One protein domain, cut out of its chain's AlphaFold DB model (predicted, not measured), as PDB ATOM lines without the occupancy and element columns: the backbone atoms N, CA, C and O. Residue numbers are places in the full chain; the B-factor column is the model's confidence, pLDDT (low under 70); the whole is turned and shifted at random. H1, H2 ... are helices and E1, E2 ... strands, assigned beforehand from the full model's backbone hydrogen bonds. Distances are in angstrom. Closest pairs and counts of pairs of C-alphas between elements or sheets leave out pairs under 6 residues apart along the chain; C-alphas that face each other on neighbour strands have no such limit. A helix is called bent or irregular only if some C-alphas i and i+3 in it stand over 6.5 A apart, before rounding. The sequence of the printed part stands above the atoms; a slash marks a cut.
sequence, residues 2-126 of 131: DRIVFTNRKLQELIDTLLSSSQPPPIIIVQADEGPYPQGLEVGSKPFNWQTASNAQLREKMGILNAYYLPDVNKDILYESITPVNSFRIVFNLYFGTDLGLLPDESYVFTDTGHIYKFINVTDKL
ATOM      1  N   ASP A   2     112.938 -27.653  62.850       78.75
ATOM      2  CA  ASP A   2     112.960 -27.273  64.276       78.75
ATOM      3  C   ASP A   2     113.183 -25.777  64.561       78.75
ATOM      4  O   ASP A   2     112.601 -25.231  65.497       78.75
ATOM      5  N   ARG A   3     113.974 -25.077  63.732       81.56
ATOM      6  CA  ARG A   3     114.254 -23.638  63.912       81.56
ATOM      7  C   ARG A   3     113.007 -22.762  63.757       81.56
ATOM      8  O   ARG A   3     112.835 -21.825  64.531       81.56
ATOM      9  N   ILE A   4     112.141 -23.070  62.790       86.25
ATOM     10  CA  ILE A   4     110.909 -22.304  62.547       86.25
ATOM     11  C   ILE A   4     109.914 -22.545  63.679       86.25
ATOM     12  O   ILE A   4     109.397 -21.593  64.248       86.25
ATOM     13  N   VAL A   5     109.721 -23.805  64.082       91.06
ATOM     14  CA  VAL A   5     108.834 -24.151  65.205       91.06
ATOM     15  C   VAL A   5     109.292 -23.472  66.498       91.06
ATOM     16  O   VAL A   5     108.480 -22.887  67.215       91.06
ATOM     17  N   PHE A   6     110.598 -23.490  66.782       93.38
ATOM     18  CA  PHE A   6     111.156 -22.814  67.952       93.38
ATOM     19  C   PHE A   6     110.936 -21.297  67.906       93.38
ATOM     20  O   PHE A   6     110.495 -20.720  68.900       93.38
ATOM     21  N   THR A   7     111.221 -20.670  66.761       92.50
ATOM     22  CA  THR A   7     111.068 -19.219  66.575       92.50
ATOM     23  C   THR A   7     109.609 -18.805  66.720       92.50
ATOM     24  O   THR A   7     109.323 -17.876  67.465       92.50
ATOM     25  N   ASN A   8     108.680 -19.547  66.112       93.75
ATOM     26  CA  ASN A   8     107.246 -19.286  66.224       93.75
ATOM     27  C   ASN A   8     106.772 -19.355  67.676       93.75
ATOM     28  O   ASN A   8     106.061 -18.462  68.127       93.75
ATOM     29  N   ARG A   9     107.205 -20.372  68.432       96.31
ATOM     30  CA  ARG A   9     106.869 -20.481  69.857       96.31
ATOM     31  C   ARG A   9     107.411 -19.293  70.655       96.31
ATOM     32  O   ARG A   9     106.676 -18.710  71.440       96.31
ATOM     33  N   LYS A  10     108.675 -18.909  70.443       97.06
ATOM     34  CA  LYS A  10     109.277 -17.765  71.149       97.06
ATOM     35  C   LYS A  10     108.612 -16.440  70.793       97.06
ATOM     36  O   LYS A  10     108.456 -15.590  71.664       97.06
ATOM     37  N   LEU A  11     108.202 -16.281  69.538       96.31
ATOM     38  CA  LEU A  11     107.462 -15.113  69.083       96.31
ATOM     39  C   LEU A  11     106.079 -15.033  69.743       96.31
ATOM     40  O   LEU A  11     105.710 -13.965  70.213       96.31
ATOM     41  N   GLN A  12     105.349 -16.149  69.828       96.50
ATOM     42  CA  GLN A  12     104.056 -16.203  70.524       96.50
ATOM     43  C   GLN A  12     104.209 -15.857  72.011       96.50
ATOM     44  O   GLN A  12     103.536 -14.951  72.486       96.50
ATOM     45  N   GLU A  13     105.168 -16.478  72.709       97.62
ATOM     46  CA  GLU A  13     105.472 -16.173  74.119       97.62
ATOM     47  C   GLU A  13     105.777 -14.676  74.337       97.62
ATOM     48  O   GLU A  13     105.315 -14.072  75.308       97.62
ATOM     49  N   LEU A  14     106.543 -14.059  73.427       97.19
ATOM     50  CA  LEU A  14     106.848 -12.629  73.471       97.19
ATOM     51  C   LEU A  14     105.597 -11.772  73.248       97.19
ATOM     52  O   LEU A  14     105.370 -10.835  74.009       97.19
ATOM     53  N   ILE A  15     104.796 -12.079  72.225       97.44
ATOM     54  CA  ILE A  15     103.572 -11.330  71.911       97.44
ATOM     55  C   ILE A  15     102.592 -11.406  73.085       97.44
ATOM     56  O   ILE A  15     102.105 -10.367  73.523       97.44
ATOM     57  N   ASP A  16     102.373 -12.591  73.655       97.19
ATOM     58  CA  ASP A  16     101.496 -12.777  74.817       97.19
ATOM     59  C   ASP A  16     101.982 -11.967  76.027       97.19
ATOM     60  O   ASP A  16     101.196 -11.330  76.735       97.19
ATOM     61  N   THR A  17     103.300 -11.935  76.246       97.19
ATOM     62  CA  THR A  17     103.909 -11.123  77.307       97.19
ATOM     63  C   THR A  17     103.684  -9.630  77.063       97.19
ATOM     64  O   THR A  17     103.275  -8.916  77.977       97.19
ATOM     65  N   LEU A  18     103.910  -9.137  75.842       96.69
ATOM     66  CA  LEU A  18     103.701  -7.726  75.498       96.69
ATOM     67  C   LEU A  18     102.234  -7.313  75.662       96.69
ATOM     68  O   LEU A  18     101.955  -6.265  76.239       96.69
ATOM     69  N   LEU A  19     101.298  -8.151  75.210       96.31
ATOM     70  CA  LEU A  19      99.862  -7.874  75.285       96.31
ATOM     71  C   LEU A  19      99.321  -7.898  76.721       96.31
ATOM     72  O   LEU A  19      98.393  -7.158  77.032       96.31
ATOM     73  N   SER A  20      99.889  -8.727  77.602       96.31
ATOM     74  CA  SER A  20      99.442  -8.848  78.999       96.31
ATOM     75  C   SER A  20     100.052  -7.817  79.953       96.31
ATOM     76  O   SER A  20      99.505  -7.600  81.033       96.31
ATOM     77  N   SER A  21     101.171  -7.188  79.586       93.88
ATOM     78  CA  SER A  21     101.953  -6.333  80.496       93.88
ATOM     79  C   SER A  21     101.977  -4.849  80.129       93.88
ATOM     80  O   SER A  21     102.467  -4.036  80.914       93.88
ATOM     81  N   SER A  22     101.464  -4.473  78.956       93.12
ATOM     82  CA  SER A  22     101.571  -3.112  78.436       93.12
ATOM     83  C   SER A  22     100.251  -2.345  78.559       93.12
ATOM     84  O   SER A  22      99.203  -2.788  78.090       93.12
ATOM     85  N   GLN A  23     100.318  -1.171  79.194       92.56
ATOM     86  CA  GLN A  23      99.247  -0.178  79.198       92.56
ATOM     87  C   GLN A  23      99.841   1.210  78.887       92.56
ATOM     88  O   GLN A  23     100.713   1.660  79.636       92.56
ATOM     89  N   PRO A  24      99.402   1.900  77.810       91.12
ATOM     90  CA  PRO A  24      98.367   1.492  76.842       91.12
ATOM     91  C   PRO A  24      98.764   0.250  76.014       91.12
ATOM     92  O   PRO A  24      99.950  -0.081  75.995       91.12
ATOM     93  N   PRO A  25      97.808  -0.441  75.354       94.56
ATOM     94  CA  PRO A  25      98.116  -1.596  74.512       94.56
ATOM     95  C   PRO A  25      99.201  -1.273  73.467       94.56
ATOM     96  O   PRO A  25      99.192  -0.178  72.896       94.56
ATOM     97  N   PRO A  26     100.136  -2.196  73.189       97.06
ATOM     98  CA  PRO A  26     101.280  -1.910  72.336       97.06
ATOM     99  C   PRO A  26     100.894  -1.966  70.855       97.06
ATOM    100  O   PRO A  26     100.034  -2.745  70.450       97.06
ATOM    101  N   ILE A  27     101.597  -1.201  70.023       97.38
ATOM    102  CA  ILE A  27     101.607  -1.398  68.569       97.38
ATOM    103  C   ILE A  27     102.657  -2.468  68.267       97.38
ATOM    104  O   ILE A  27     103.818  -2.308  68.647       97.38
ATOM    105  N   ILE A  28     102.274  -3.551  67.588       97.69
ATOM    106  CA  ILE A  28     103.202  -4.639  67.245       97.69
ATOM    107  C   ILE A  28     103.224  -4.819  65.730       97.69
ATOM    108  O   ILE A  28     102.181  -4.982  65.099       97.69
ATOM    109  N   ILE A  29     104.425  -4.821  65.155       97.38
ATOM    110  CA  ILE A  29     104.675  -5.192  63.761       97.38
ATOM    111  C   ILE A  29     105.640  -6.373  63.782       97.38
ATOM    112  O   ILE A  29     106.728  -6.275  64.352       97.38
ATOM    113  N   VAL A  30     105.245  -7.483  63.166       96.88
ATOM    114  CA  VAL A  30     106.119  -8.637  62.939       96.88
ATOM    115  C   VAL A  30     106.379  -8.728  61.447       96.88
ATOM    116  O   VAL A  30     105.458  -8.976  60.671       96.88
ATOM    117  N   GLN A  31     107.636  -8.539  61.058       96.31
ATOM    118  CA  GLN A  31     108.036  -8.482  59.660       96.31
ATOM    119  C   GLN A  31     109.277  -9.346  59.427       96.31
ATOM    120  O   GLN A  31     110.248  -9.237  60.176       96.31
ATOM    121  N   ALA A  32     109.251 -10.194  58.397       94.94
ATOM    122  CA  ALA A  32     110.465 -10.831  57.891       94.94
ATOM    123  C   ALA A  32     111.241  -9.846  57.001       94.94
ATOM    124  O   ALA A  32     110.655  -8.984  56.345       94.94
ATOM    125  N   ASP A  33     112.564  -9.954  57.000       92.50
ATOM    126  CA  ASP A  33     113.446  -9.157  56.147       92.50
ATOM    127  C   ASP A  33     113.420  -9.640  54.692       92.50
ATOM    128  O   ASP A  33     113.438  -8.831  53.767       92.50
ATOM    129  N   GLU A  34     113.325 -10.955  54.499       92.25
ATOM    130  CA  GLU A  34     113.232 -11.598  53.194       92.25
ATOM    131  C   GLU A  34     112.416 -12.896  53.234       92.25
ATOM    132  O   GLU A  34     112.219 -13.520  54.280       92.25
ATOM    133  N   GLY A  35     111.929 -13.306  52.063       92.25
ATOM    134  CA  GLY A  35     111.389 -14.638  51.848       92.25
ATOM    135  C   GLY A  35     112.503 -15.687  51.723       92.25
ATOM    136  O   GLY A  35     113.694 -15.353  51.593       92.25
ATOM    137  N   PRO A  36     112.138 -16.979  51.757       89.94
ATOM    138  CA  PRO A  36     113.091 -18.064  51.583       89.94
ATOM    139  C   PRO A  36     113.801 -17.983  50.226       89.94
ATOM    140  O   PRO A  36     113.328 -17.376  49.264       89.94
ATOM    141  N   TYR A  37     114.969 -18.619  50.139       86.19
ATOM    142  CA  TYR A  37     115.604 -18.809  48.842       86.19
ATOM    143  C   TYR A  37     114.776 -19.780  47.997       86.19
ATOM    144  O   TYR A  37     114.413 -20.841  48.511       86.19
ATOM    145  N   PRO A  38     114.524 -19.455  46.715       85.88
ATOM    146  CA  PRO A  38     113.790 -20.346  45.841       85.88
ATOM    147  C   PRO A  38     114.444 -21.713  45.710       85.88
ATOM    148  O   PRO A  38     115.673 -21.828  45.716       85.88
ATOM    149  N   GLN A  39     113.623 -22.749  45.545       78.38
ATOM    150  CA  GLN A  39     114.108 -24.124  45.447       78.38
ATOM    151  C   GLN A  39     115.230 -24.265  44.396       78.38
ATOM    152  O   GLN A  39     115.088 -23.859  43.243       78.38
ATOM    153  N   GLY A  40     116.354 -24.864  44.802       73.50
ATOM    154  CA  GLY A  40     117.533 -25.056  43.948       73.50
ATOM    155  C   GLY A  40     118.530 -23.891  43.951       73.50
ATOM    156  O   GLY A  40     119.580 -24.003  43.320       73.50
ATOM    157  N   LEU A  41     118.241 -22.806  44.674       74.25
ATOM    158  CA  LEU A  41     119.187 -21.734  44.972       74.25
ATOM    159  C   LEU A  41     119.611 -21.855  46.436       74.25
ATOM    160  O   LEU A  41     118.810 -21.662  47.344       74.25
ATOM    161  N   GLU A  42     120.873 -22.197  46.679       65.06
ATOM    162  CA  GLU A  42     121.416 -22.278  48.038       65.06
ATOM    163  C   GLU A  42     122.207 -21.015  48.380       65.06
ATOM    164  O   GLU A  42     122.864 -20.415  47.521       65.06
ATOM    165  N   VAL A  43     122.190 -20.619  49.652       59.03
ATOM    166  CA  VAL A  43     123.059 -19.549  50.156       59.03
ATOM    167  C   VAL A  43     124.517 -19.965  49.934       59.03
ATOM    168  O   VAL A  43     124.961 -20.978  50.464       59.03
ATOM    169  N   GLY A  44     125.259 -19.197  49.131       59.12
ATOM    170  CA  GLY A  44     126.644 -19.517  48.758       59.12
ATOM    171  C   GLY A  44     126.800 -20.365  47.488       59.12
ATOM    172  O   GLY A  44     127.927 -20.683  47.108       59.12
ATOM    173  N   SER A  45     125.702 -20.699  46.800       60.19
ATOM    174  CA  SER A  45     125.757 -21.239  45.437       60.19
ATOM    175  C   SER A  45     126.208 -20.170  44.421       60.19
ATOM    176  O   SER A  45     126.403 -19.002  44.765       60.19
ATOM    177  N   LYS A  46     126.458 -20.586  43.169       64.25
ATOM    178  CA  LYS A  46     126.927 -19.709  42.077       64.25
ATOM    179  C   LYS A  46     126.093 -18.417  41.986       64.25
ATOM    180  O   LYS A  46     124.910 -18.455  42.320       64.25
ATOM    181  N   PRO A  47     126.666 -17.310  41.470       72.44
ATOM    182  CA  PRO A  47     125.933 -16.059  41.303       72.44
ATOM    183  C   PRO A  47     124.606 -16.308  40.578       72.44
ATOM    184  O   PRO A  47     124.598 -16.774  39.436       72.44
ATOM    185  N   PHE A  48     123.493 -16.040  41.257       84.06
ATOM    186  CA  PHE A  48     122.166 -16.118  40.665       84.06
ATOM    187  C   PHE A  48     121.793 -14.754  40.097       84.06
ATOM    188  O   PHE A  48     121.903 -13.743  40.792       84.06
ATOM    189  N   ASN A  49     121.361 -14.734  38.838       89.19
ATOM    190  CA  ASN A  49     120.908 -13.513  38.194       89.19
ATOM    191  C   ASN A  49     119.401 -13.325  38.428       89.19
ATOM    192  O   ASN A  49     118.570 -13.922  37.732       89.19
ATOM    193  N   TRP A  50     119.045 -12.459  39.375       90.88
ATOM    194  CA  TRP A  50     117.649 -12.162  39.703       90.88
ATOM    195  C   TRP A  50     116.909 -11.436  38.578       90.88
ATOM    196  O   TRP A  50     115.681 -11.488  38.528       90.88
ATOM    197  N   GLN A  51     117.617 -10.822  37.622       89.50
ATOM    198  CA  GLN A  51     116.987 -10.257  36.424       89.50
ATOM    199  C   GLN A  51     116.249 -11.332  35.617       89.50
ATOM    200  O   GLN A  51     115.199 -11.062  35.028       89.50
ATOM    201  N   THR A  52     116.805 -12.545  35.605       91.19
ATOM    202  CA  THR A  52     116.287 -13.708  34.874       91.19
ATOM    203  C   THR A  52     115.437 -14.642  35.734       91.19
ATOM    204  O   THR A  52     114.989 -15.672  35.236       91.19
ATOM    205  N   ALA A  53     115.202 -14.298  37.005       92.25
ATOM    206  CA  ALA A  53     114.348 -15.085  37.884       92.25
ATOM    207  C   ALA A  53     112.920 -15.174  37.329       92.25
ATOM    208  O   ALA A  53     112.375 -14.197  36.797       92.25
ATOM    209  N   SER A  54     112.306 -16.347  37.475       93.62
ATOM    210  CA  SER A  54     110.897 -16.534  37.143       93.62
ATOM    211  C   SER A  54     109.999 -15.775  38.125       93.62
ATOM    212  O   SER A  54     110.397 -15.491  39.256       93.62
ATOM    213  N   ASN A  55     108.755 -15.491  37.731       94.56
ATOM    214  CA  ASN A  55     107.783 -14.864  38.632       94.56
ATOM    215  C   ASN A  55     107.584 -15.692  39.911       94.56
ATOM    216  O   ASN A  55     107.492 -15.128  40.992       94.56
ATOM    217  N   ALA A  56     107.586 -17.028  39.817       92.69
ATOM    218  CA  ALA A  56     107.478 -17.904  40.982       92.69
ATOM    219  C   ALA A  56     108.670 -17.748  41.944       92.69
ATOM    220  O   ALA A  56     108.461 -17.597  43.142       92.69
ATOM    221  N   GLN A  57     109.901 -17.699  41.421       93.25
ATOM    222  CA  GLN A  57     111.105 -17.478  42.233       93.25
ATOM    223  C   GLN A  57     111.106 -16.090  42.885       93.25
ATOM    224  O   GLN A  57     111.498 -15.945  44.040       93.25
ATOM    225  N   LEU A  58     110.653 -15.066  42.158       94.12
ATOM    226  CA  LEU A  58     110.514 -13.717  42.702       94.12
ATOM    227  C   LEU A  58     109.451 -13.672  43.803       94.12
ATOM    228  O   LEU A  58     109.715 -13.120  44.864       94.12
ATOM    229  N   ARG A  59     108.284 -14.291  43.589       93.50
ATOM    230  CA  ARG A  59     107.214 -14.379  44.595       93.50
ATOM    231  C   ARG A  59     107.673 -15.123  45.849       93.50
ATOM    232  O   ARG A  59     107.381 -14.668  46.948       93.50
ATOM    233  N   GLU A  60     108.434 -16.205  45.704       93.00
ATOM    234  CA  GLU A  60     108.999 -16.946  46.839       93.00
ATOM    235  C   GLU A  60     110.025 -16.113  47.623       93.00
ATOM    236  O   GLU A  60     109.950 -16.051  48.847       93.00
ATOM    237  N   LYS A  61     110.935 -15.408  46.936       92.62
ATOM    238  CA  LYS A  61     111.965 -14.595  47.600       92.62
ATOM    239  C   LYS A  61     111.426 -13.310  48.232       92.62
ATOM    240  O   LYS A  61     111.936 -12.873  49.260       92.62
ATOM    241  N   MET A  62     110.447 -12.674  47.593       93.75
ATOM    242  CA  MET A  62     109.904 -11.373  48.005       93.75
ATOM    243  C   MET A  62     108.705 -11.510  48.950       93.75
ATOM    244  O   MET A  62     108.341 -10.548  49.621       93.75
ATOM    245  N   GLY A  63     108.080 -12.690  49.002       93.12
ATOM    246  CA  GLY A  63     106.984 -12.985  49.914       93.12
ATOM    247  C   GLY A  63     107.478 -13.073  51.354       93.12
ATOM    248  O   GLY A  63     108.167 -14.024  51.724       93.12
ATOM    249  N   ILE A  64     107.103 -12.092  52.172       94.94
ATOM    250  CA  ILE A  64     107.494 -12.005  53.579       94.94
ATOM    251  C   ILE A  64     106.292 -12.164  54.508       94.94
ATOM    252  O   ILE A  64     105.160 -11.823  54.164       94.94
ATOM    253  N   LEU A  65     106.551 -12.619  55.736       94.69
ATOM    254  CA  LEU A  65     105.611 -12.398  56.830       94.69
ATOM    255  C   LEU A  65     105.540 -10.891  57.098       94.69
ATOM    256  O   LEU A  65     106.573 -10.270  57.337       94.69
ATOM    257  N   ASN A  66     104.336 -10.327  57.083       96.06
ATOM    258  CA  ASN A  66     104.086  -8.931  57.420       96.06
ATOM    259  C   ASN A  66     102.758  -8.833  58.183       96.06
ATOM    260  O   ASN A  66     101.682  -8.884  57.590       96.06
ATOM    261  N   ALA A  67     102.833  -8.783  59.511       95.50
ATOM    262  CA  ALA A  67     101.678  -8.843  60.397       95.50
ATOM    263  C   ALA A  67     101.639  -7.640  61.340       95.50
ATOM    264  O   ALA A  67     102.665  -7.222  61.879       95.50
ATOM    265  N   TYR A  68     100.431  -7.127  61.576       96.81
ATOM    266  CA  TYR A  68     100.193  -5.922  62.362       96.81
ATOM    267  C   TYR A  68      99.187  -6.195  63.478       96.81
ATOM    268  O   TYR A  68      98.107  -6.740  63.246       96.81
ATOM    269  N   TYR A  69      99.505  -5.726  64.678       96.19
ATOM    270  CA  TYR A  69      98.552  -5.525  65.758       96.19
ATOM    271  C   TYR A  69      98.475  -4.027  66.049       96.19
ATOM    272  O   TYR A  69      99.420  -3.428  66.565       96.19
ATOM    273  N   LEU A  70      97.346  -3.435  65.659       96.75
ATOM    274  CA  LEU A  70      97.059  -2.008  65.772       96.75
ATOM    275  C   LEU A  70      95.851  -1.819  66.719       96.75
ATOM    276  O   LEU A  70      94.713  -2.019  66.280       96.75
ATOM    277  N   PRO A  71      96.057  -1.533  68.020       96.00
ATOM    278  CA  PRO A  71      94.964  -1.314  68.969       96.00
ATOM    279  C   PRO A  71      94.239   0.020  68.730       96.00
ATOM    280  O   PRO A  71      94.854   0.996  68.315       96.00
ATOM    281  N   ASP A  72      92.935   0.061  69.008       94.56
ATOM    282  CA  ASP A  72      92.129   1.293  69.117       94.56
ATOM    283  C   ASP A  72      92.048   2.200  67.869       94.56
ATOM    284  O   ASP A  72      91.673   3.367  67.967       94.56
ATOM    285  N   VAL A  73      92.340   1.668  66.677       93.50
ATOM    286  CA  VAL A  73      92.259   2.402  65.400       93.50
ATOM    287  C   VAL A  73      91.489   1.628  64.335       93.50
ATOM    288  O   VAL A  73      91.395   0.397  64.380       93.50
ATOM    289  N   ASN A  74      90.966   2.353  63.342       89.00
ATOM    290  CA  ASN A  74      90.402   1.728  62.151       89.00
ATOM    291  C   ASN A  74      91.532   1.137  61.282       89.00
ATOM    292  O   ASN A  74      92.486   1.827  60.925       89.00
ATOM    293  N   LYS A  75      91.400  -0.147  60.945       87.69
ATOM    294  CA  LYS A  75      92.362  -0.929  60.162       87.69
ATOM    295  C   LYS A  75      92.017  -0.992  58.673       87.69
ATOM    296  O   LYS A  75      92.792  -1.582  57.935       87.69
ATOM    297  N   ASP A  76      90.930  -0.357  58.227       89.94
ATOM    298  CA  ASP A  76      90.500  -0.307  56.817       89.94
ATOM    299  C   ASP A  76      91.551   0.327  55.886       89.94
ATOM    300  O   ASP A  76      91.493   0.166  54.671       89.94
ATOM    301  N   ILE A  77      92.526   1.051  56.448       88.62
ATOM    302  CA  ILE A  77      93.677   1.587  55.710       88.62
ATOM    303  C   ILE A  77      94.698   0.504  55.318       88.62
ATOM    304  O   ILE A  77      95.537   0.741  54.450       88.62
ATOM    305  N   LEU A  78      94.657  -0.672  55.954       93.38
ATOM    306  CA  LEU A  78      95.448  -1.832  55.555       93.38
ATOM    307  C   LEU A  78      94.749  -2.554  54.401       93.38
ATOM    308  O   LEU A  78      93.530  -2.692  54.372       93.38
ATOM    309  N   TYR A  79      95.543  -3.062  53.469       93.94
ATOM    310  CA  TYR A  79      95.077  -3.784  52.292       93.94
ATOM    311  C   TYR A  79      95.995  -4.975  52.024       93.94
ATOM    312  O   TYR A  79      97.152  -4.987  52.437       93.94
ATOM    313  N   GLU A  80      95.475  -5.994  51.343       91.62
ATOM    314  CA  GLU A  80      96.165  -7.281  51.181       91.62
ATOM    315  C   GLU A  80      97.507  -7.156  50.443       91.62
ATOM    316  O   GLU A  80      98.474  -7.823  50.799       91.62
ATOM    317  N   SER A  81      97.596  -6.261  49.456       91.94
ATOM    318  CA  SER A  81      98.806  -6.045  48.656       91.94
ATOM    319  C   SER A  81      99.811  -5.063  49.273       91.94
ATOM    320  O   SER A  81     100.708  -4.607  48.565       91.94
ATOM    321  N   ILE A  82      99.653  -4.689  50.548       94.62
ATOM    322  CA  ILE A  82     100.512  -3.696  51.202       94.62
ATOM    323  C   ILE A  82     101.978  -4.116  51.197       94.62
ATOM    324  O   ILE A  82     102.331  -5.228  51.596       94.62
ATOM    325  N   THR A  83     102.853  -3.190  50.801       95.62
ATOM    326  CA  THR A  83     104.298  -3.393  50.912       95.62
ATOM    327  C   THR A  83     104.865  -2.709  52.162       95.62
ATOM    328  O   THR A  83     104.332  -1.690  52.622       95.62
ATOM    329  N   PRO A  84     105.996  -3.203  52.709       96.69
ATOM    330  CA  PRO A  84     106.653  -2.600  53.872       96.69
ATOM    331  C   PRO A  84     106.990  -1.112  53.745       96.69
ATOM    332  O   PRO A  84     107.184  -0.441  54.761       96.69
ATOM    333  N   VAL A  85     107.035  -0.572  52.519       97.00
ATOM    334  CA  VAL A  85     107.277   0.856  52.272       97.00
ATOM    335  C   VAL A  85     106.259   1.742  53.001       97.00
ATOM    336  O   VAL A  85     106.593   2.851  53.427       97.00
ATOM    337  N   ASN A  86     105.036   1.243  53.197       97.81
ATOM    338  CA  ASN A  86     103.929   1.985  53.788       97.81
ATOM    339  C   ASN A  86     103.651   1.628  55.261       97.81
ATOM    340  O   ASN A  86     102.908   2.364  55.908       97.81
ATOM    341  N   SER A  87     104.299   0.602  55.837       97.00
ATOM    342  CA  SER A  87     104.076   0.150  57.226       97.00
ATOM    343  C   SER A  87     104.145   1.289  58.247       97.00
ATOM    344  O   SER A  87     103.180   1.572  58.955       97.00
ATOM    345  N   PHE A  88     105.285   1.984  58.307       97.38
ATOM    346  CA  PHE A  88     105.489   3.052  59.287       97.38
ATOM    347  C   PHE A  88     104.738   4.334  58.933       97.38
ATOM    348  O   PHE A  88     104.347   5.057  59.838       97.38
ATOM    349  N   ARG A  89     104.476   4.599  57.646       97.38
ATOM    350  CA  ARG A  89     103.657   5.749  57.222       97.38
ATOM    351  C   ARG A  89     102.251   5.633  57.787       97.38
ATOM    352  O   ARG A  89     101.761   6.564  58.415       97.38
ATOM    353  N   ILE A  90     101.649   4.454  57.636       96.81
ATOM    354  CA  ILE A  90     100.327   4.153  58.181       96.81
ATOM    355  C   ILE A  90     100.337   4.247  59.705       96.81
ATOM    356  O   ILE A  90      99.501   4.944  60.269       96.81
ATOM    357  N   VAL A  91     101.299   3.611  60.382       97.00
ATOM    358  CA  VAL A  91     101.382   3.663  61.853       97.00
ATOM    359  C   VAL A  91     101.552   5.099  62.355       97.00
ATOM    360  O   VAL A  91     100.880   5.501  63.301       97.00
ATOM    361  N   PHE A  92     102.403   5.897  61.717       97.44
ATOM    362  CA  PHE A  92     102.614   7.287  62.112       97.44
ATOM    363  C   PHE A  92     101.367   8.144  61.898       97.44
ATOM    364  O   PHE A  92     100.989   8.897  62.799       97.44
ATOM    365  N   ASN A  93     100.661   7.958  60.783       96.19
ATOM    366  CA  ASN A  93      99.422   8.685  60.527       96.19
ATOM    367  C   ASN A  93      98.316   8.295  61.519       96.19
ATOM    368  O   ASN A  93      97.617   9.166  62.029       96.19
ATOM    369  N   LEU A  94      98.179   7.000  61.831       95.56
ATOM    370  CA  LEU A  94      97.135   6.492  62.727       95.56
ATOM    371  C   LEU A  94      97.338   6.903  64.190       95.56
ATOM    372  O   LEU A  94      96.361   7.196  64.873       95.56
ATOM    373  N   TYR A  95      98.582   6.910  64.680       96.19
ATOM    374  CA  TYR A  95      98.857   7.038  66.118       96.19
ATOM    375  C   TYR A  95      99.553   8.333  66.530       96.19
ATOM    376  O   TYR A  95      99.482   8.715  67.695       96.19
ATOM    377  N   PHE A  96     100.234   9.007  65.604       95.75
ATOM    378  CA  PHE A  96     101.109  10.137  65.928       95.75
ATOM    379  C   PHE A  96     100.696  11.434  65.223       95.75
ATOM    380  O   PHE A  96     101.406  12.434  65.316       95.75
ATOM    381  N   GLY A  97      99.540  11.436  64.547       94.69
ATOM    382  CA  GLY A  97      98.967  12.628  63.916       94.69
ATOM    383  C   GLY A  97      99.816  13.182  62.773       94.69
ATOM    384  O   GLY A  97      99.766  14.380  62.500       94.69
ATOM    385  N   THR A  98     100.632  12.337  62.135       97.12
ATOM    386  CA  THR A  98     101.392  12.735  60.948       97.12
ATOM    387  C   THR A  98     100.509  12.734  59.703       97.12
ATOM    388  O   THR A  98      99.470  12.080  59.668       97.12
ATOM    389  N   ASP A  99     100.958  13.432  58.662       96.12
ATOM    390  CA  ASP A  99     100.321  13.452  57.340       96.12
ATOM    391  C   ASP A  99     101.304  12.950  56.269       96.12
ATOM    392  O   ASP A  99     101.723  13.656  55.352       96.12
ATOM    393  N   LEU A 100     101.794  11.723  56.462       97.44
ATOM    394  CA  LEU A 100     102.707  11.079  55.525       97.44
ATOM    395  C   LEU A 100     101.900  10.438  54.398       97.44
ATOM    396  O   LEU A 100     101.254   9.411  54.600       97.44
ATOM    397  N   GLY A 101     101.978  11.006  53.195       96.50
ATOM    398  CA  GLY A 101     101.404  10.383  52.003       96.50
ATOM    399  C   GLY A 101     101.952   8.969  51.771       96.50
ATOM    400  O   GLY A 101     103.140   8.700  51.997       96.50
ATOM    401  N   LEU A 102     101.083   8.064  51.313       96.88
ATOM    402  CA  LEU A 102     101.492   6.719  50.910       96.88
ATOM    403  C   LEU A 102     102.393   6.791  49.674       96.88
ATOM    404  O   LEU A 102     102.194   7.625  48.788       96.88
ATOM    405  N   LEU A 103     103.388   5.909  49.623       97.88
ATOM    406  CA  LEU A 103     104.227   5.722  48.446       97.88
ATOM    407  C   LEU A 103     103.682   4.595  47.565       97.88
ATOM    408  O   LEU A 103     102.961   3.731  48.068       97.88
ATOM    409  N   PRO A 104     104.049   4.570  46.271       97.50
ATOM    410  CA  PRO A 104     103.783   3.423  45.417       97.50
ATOM    411  C   PRO A 104     104.336   2.130  46.026       97.50
ATOM    412  O   PRO A 104     105.477   2.092  46.493       97.50
ATOM    413  N   ASP A 105     103.532   1.071  45.987       96.44
ATOM    414  CA  ASP A 105     103.924  -0.274  46.404       96.44
ATOM    415  C   ASP A 105     104.828  -0.919  45.352       96.44
ATOM    416  O   ASP A 105     104.406  -1.742  44.536       96.44
ATOM    417  N   GLU A 106     106.091  -0.500  45.344       96.75
ATOM    418  CA  GLU A 106     107.089  -0.986  44.403       96.75
ATOM    419  C   GLU A 106     108.098  -1.930  45.046       96.75
ATOM    420  O   GLU A 106     108.538  -1.757  46.181       96.75
ATOM    421  N   SER A 107     108.497  -2.937  44.276       95.50
ATOM    422  CA  SER A 107     109.411  -3.984  44.703       95.50
ATOM    423  C   SER A 107     110.596  -4.078  43.756       95.50
ATOM    424  O   SER A 107     110.433  -4.124  42.535       95.50
ATOM    425  N   TYR A 108     111.797  -4.136  44.326       95.69
ATOM    426  CA  TYR A 108     113.051  -4.116  43.586       95.69
ATOM    427  C   TYR A 108     113.935  -5.293  43.986       95.69
ATOM    428  O   TYR A 108     114.053  -5.618  45.164       95.69
ATOM    429  N   VAL A 109     114.605  -5.886  43.000       94.12
ATOM    430  CA  VAL A 109     115.709  -6.836  43.209       94.12
ATOM    431  C   VAL A 109     117.001  -6.253  42.650       94.12
ATOM    432  O   VAL A 109     116.969  -5.342  41.824       94.12
ATOM    433  N   PHE A 110     118.145  -6.777  43.074       92.44
ATOM    434  CA  PHE A 110     119.445  -6.465  42.475       92.44
ATOM    435  C   PHE A 110     119.820  -7.519  41.433       92.44
ATOM    436  O   PHE A 110     119.319  -8.630  41.498       92.44
ATOM    437  N   THR A 111     120.701  -7.214  40.477       90.69
ATOM    438  CA  THR A 111     121.023  -8.162  39.386       90.69
ATOM    439  C   THR A 111     121.698  -9.439  39.902       90.69
ATOM    440  O   THR A 111     121.192 -10.534  39.682       90.69
ATOM    441  N   ASP A 112     122.821  -9.300  40.607       88.50
ATOM    442  CA  ASP A 112     123.596 -10.393  41.203       88.50
ATOM    443  C   ASP A 112     124.509  -9.845  42.321       88.50
ATOM    444  O   ASP A 112     124.563  -8.635  42.556       88.50
ATOM    445  N   THR A 113     125.235 -10.720  43.021       86.25
ATOM    446  CA  THR A 113     126.087 -10.345  44.166       86.25
ATOM    447  C   THR A 113     127.240  -9.398  43.816       86.25
ATOM    448  O   THR A 113     127.749  -8.725  44.709       86.25
ATOM    449  N   GLY A 114     127.644  -9.302  42.546       89.19
ATOM    450  CA  GLY A 114     128.616  -8.316  42.066       89.19
ATOM    451  C   GLY A 114     127.996  -6.957  41.725       89.19
ATOM    452  O   GLY A 114     128.715  -5.970  41.589       89.19
ATOM    453  N   HIS A 115     126.666  -6.881  41.620       91.06
ATOM    454  CA  HIS A 115     125.919  -5.709  41.160       91.06
ATOM    455  C   HIS A 115     124.757  -5.355  42.104       91.06
ATOM    456  O   HIS A 115     123.640  -5.079  41.656       91.06
ATOM    457  N   ILE A 116     125.013  -5.331  43.416       89.94
ATOM    458  CA  ILE A 116     123.981  -5.130  44.453       89.94
ATOM    459  C   ILE A 116     123.245  -3.779  44.373       89.94
ATOM    460  O   ILE A 116     122.134  -3.660  44.878       89.94
ATOM    461  N   TYR A 117     123.826  -2.774  43.708       93.25
ATOM    462  CA  TYR A 117     123.210  -1.452  43.509       93.25
ATOM    463  C   TYR A 117     122.512  -1.292  42.152       93.25
ATOM    464  O   TYR A 117     121.990  -0.223  41.840       93.25
ATOM    465  N   LYS A 118     122.505  -2.338  41.315       94.56
ATOM    466  CA  LYS A 118     121.784  -2.339  40.042       94.56
ATOM    467  C   LYS A 118     120.385  -2.905  40.258       94.56
ATOM    468  O   LYS A 118     120.164  -4.109  40.111       94.56
ATOM    469  N   PHE A 119     119.470  -2.010  40.614       95.25
ATOM    470  CA  PHE A 119     118.087  -2.343  40.932       95.25
ATOM    471  C   PHE A 119     117.236  -2.565  39.684       95.25
ATOM    472  O   PHE A 119     117.365  -1.867  38.677       95.25
ATOM    473  N   ILE A 120     116.341  -3.540  39.774       95.56
ATOM    474  CA  ILE A 120     115.374  -3.908  38.748       95.56
ATOM    475  C   ILE A 120     114.008  -3.912  39.422       95.56
ATOM    476  O   ILE A 120     113.798  -4.657  40.381       95.56
ATOM    477  N   ASN A 121     113.092  -3.083  38.928       96.88
ATOM    478  CA  ASN A 121     111.708  -3.087  39.383       96.88
ATOM    479  C   ASN A 121     111.035  -4.394  38.927       96.88
ATOM    480  O   ASN A 121     111.076  -4.748  37.746       96.88
ATOM    481  N   VAL A 122     110.462  -5.130  39.876       96.44
ATOM    482  CA  VAL A 122     109.782  -6.413  39.654       96.44
ATOM    483  C   VAL A 122     108.319  -6.380  40.085       96.44
ATOM    484  O   VAL A 122     107.682  -7.429  40.104       96.44
ATOM    485  N   THR A 123     107.764  -5.207  40.392       95.88
ATOM    486  CA  THR A 123     106.400  -5.042  40.920       95.88
ATOM    487  C   THR A 123     105.360  -5.795  40.092       95.88
ATOM    488  O   THR A 123     104.583  -6.579  40.631       95.88
ATOM    489  N   ASP A 124     105.391  -5.650  38.766       94.94
ATOM    490  CA  ASP A 124     104.429  -6.324  37.886       94.94
ATOM    491  C   ASP A 124     104.604  -7.846  37.841       94.94
ATOM    492  O   ASP A 124     103.633  -8.570  37.636       94.94
ATOM    493  N   LYS A 125     105.820  -8.350  38.078       94.06
ATOM    494  CA  LYS A 125     106.107  -9.792  38.119       94.06
ATOM    495  C   LYS A 125     105.595 -10.463  39.395       94.06
ATOM    496  O   LYS A 125     105.462 -11.685  39.420       94.06
ATOM    497  N   LEU A 126     105.347  -9.683  40.449       93.44
ATOM    498  CA  LEU A 126     104.856 -10.178  41.738       93.44
ATOM    499  C   LEU A 126     103.332 -10.272  41.806       93.44
ATOM    500  O   LEU A 126     102.812 -10.927  42.708       93.44
TER     501      LEU A 126
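AT A GLANCE: This is residues 2 to 126 of the 131 residues of an uncharacterized protein of Phycisphaerae bacterium SM1_79 (UniProt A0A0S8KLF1). A narrow ribbon of two short strands, E1 and E2, runs through the middle of a loose, open arrangement, with H1 on one side of it, H3 on the other, and a small head of H2, H4 and the hairpin E3 and E4 at one end of the longest axis. Residues 2 to 10 of H1 stick out, and much of the outline is drawn by long links. The printed part has 125 residues, with four named helices and four named strands in the order H1 E1 H2 E2 H3 E3 E4 H4; E1 and E2 form one antiparallel sheet, E3 and E4 another. The class is mixed, helices and strands, with under half of the residues in named elements. The whole is loose, with a radius of gyration of the C-alphas of 17.7 A, and spans 50 by 40 by 22 A.

IN THESE COORDINATES: H1, residues 2 to 21, begins with C-alpha 2 at (112.960, -27.273, 64.276) and is 28.7 A long. E1, residues 28 to 31, is 9.8 A long. H2 holds residues 55 to 62, and E2, residues 66 to 69, is 10.6 A long. H3, residues 84 to 96, begins with C-alpha 84 at (106.653, -2.600, 53.872) and is 18.4 A long; it is irregular, with C-alphas 85 and 88 7.6 A apart. E3 is residues 108 to 110 and E4 residues 119 to 121. H4, residues 123 to 126, ends with C-alpha 126 at (104.856, -10.178, 41.738).

HOW THE PARTS SIT: H1 touches no helix; it and E1 are near each other, with 5 pairs of C-alphas within 10 A. E1 and E2 are antiparallel at 175 degrees, with N 30 and O 67 2.9 A apart and N 69 and O 28 2.8 A apart, within hydrogen-bond range. H3 and E1 are near each other; the closest C-alphas of E2 and H3, those of Asn 66 and Pro 84, are 7.7 A apart. H2 touches H4, the closest C-alphas being those of Asn 55 and Lys 125, 5.4 A apart. H2 and E3 are near each other, with 5 pairs of C-alphas within 10 A. The hairpin E3 and E4 is antiparallel at 145 degrees, with N 120 and O 109 2.8 A apart. H1 and H3 are apart, as are H3 and H4. In H1 and H2 every O i to N i+4 pair is within hydrogen-bond range, in H3 7 of 9 are, and H4 is too short for such a pair.

THE WHOLE: The two C-alphas farthest apart, those of Gln 23 and Lys 46, are 50.3 A from each other. The printed part has no cut. The links E1 to H2, E2 to H3 and H3 to E3 are long, with 23, 14 and 11 residues. The mean pLDDT of the printed part is 92.0, and residues 42 to 46 are under 70.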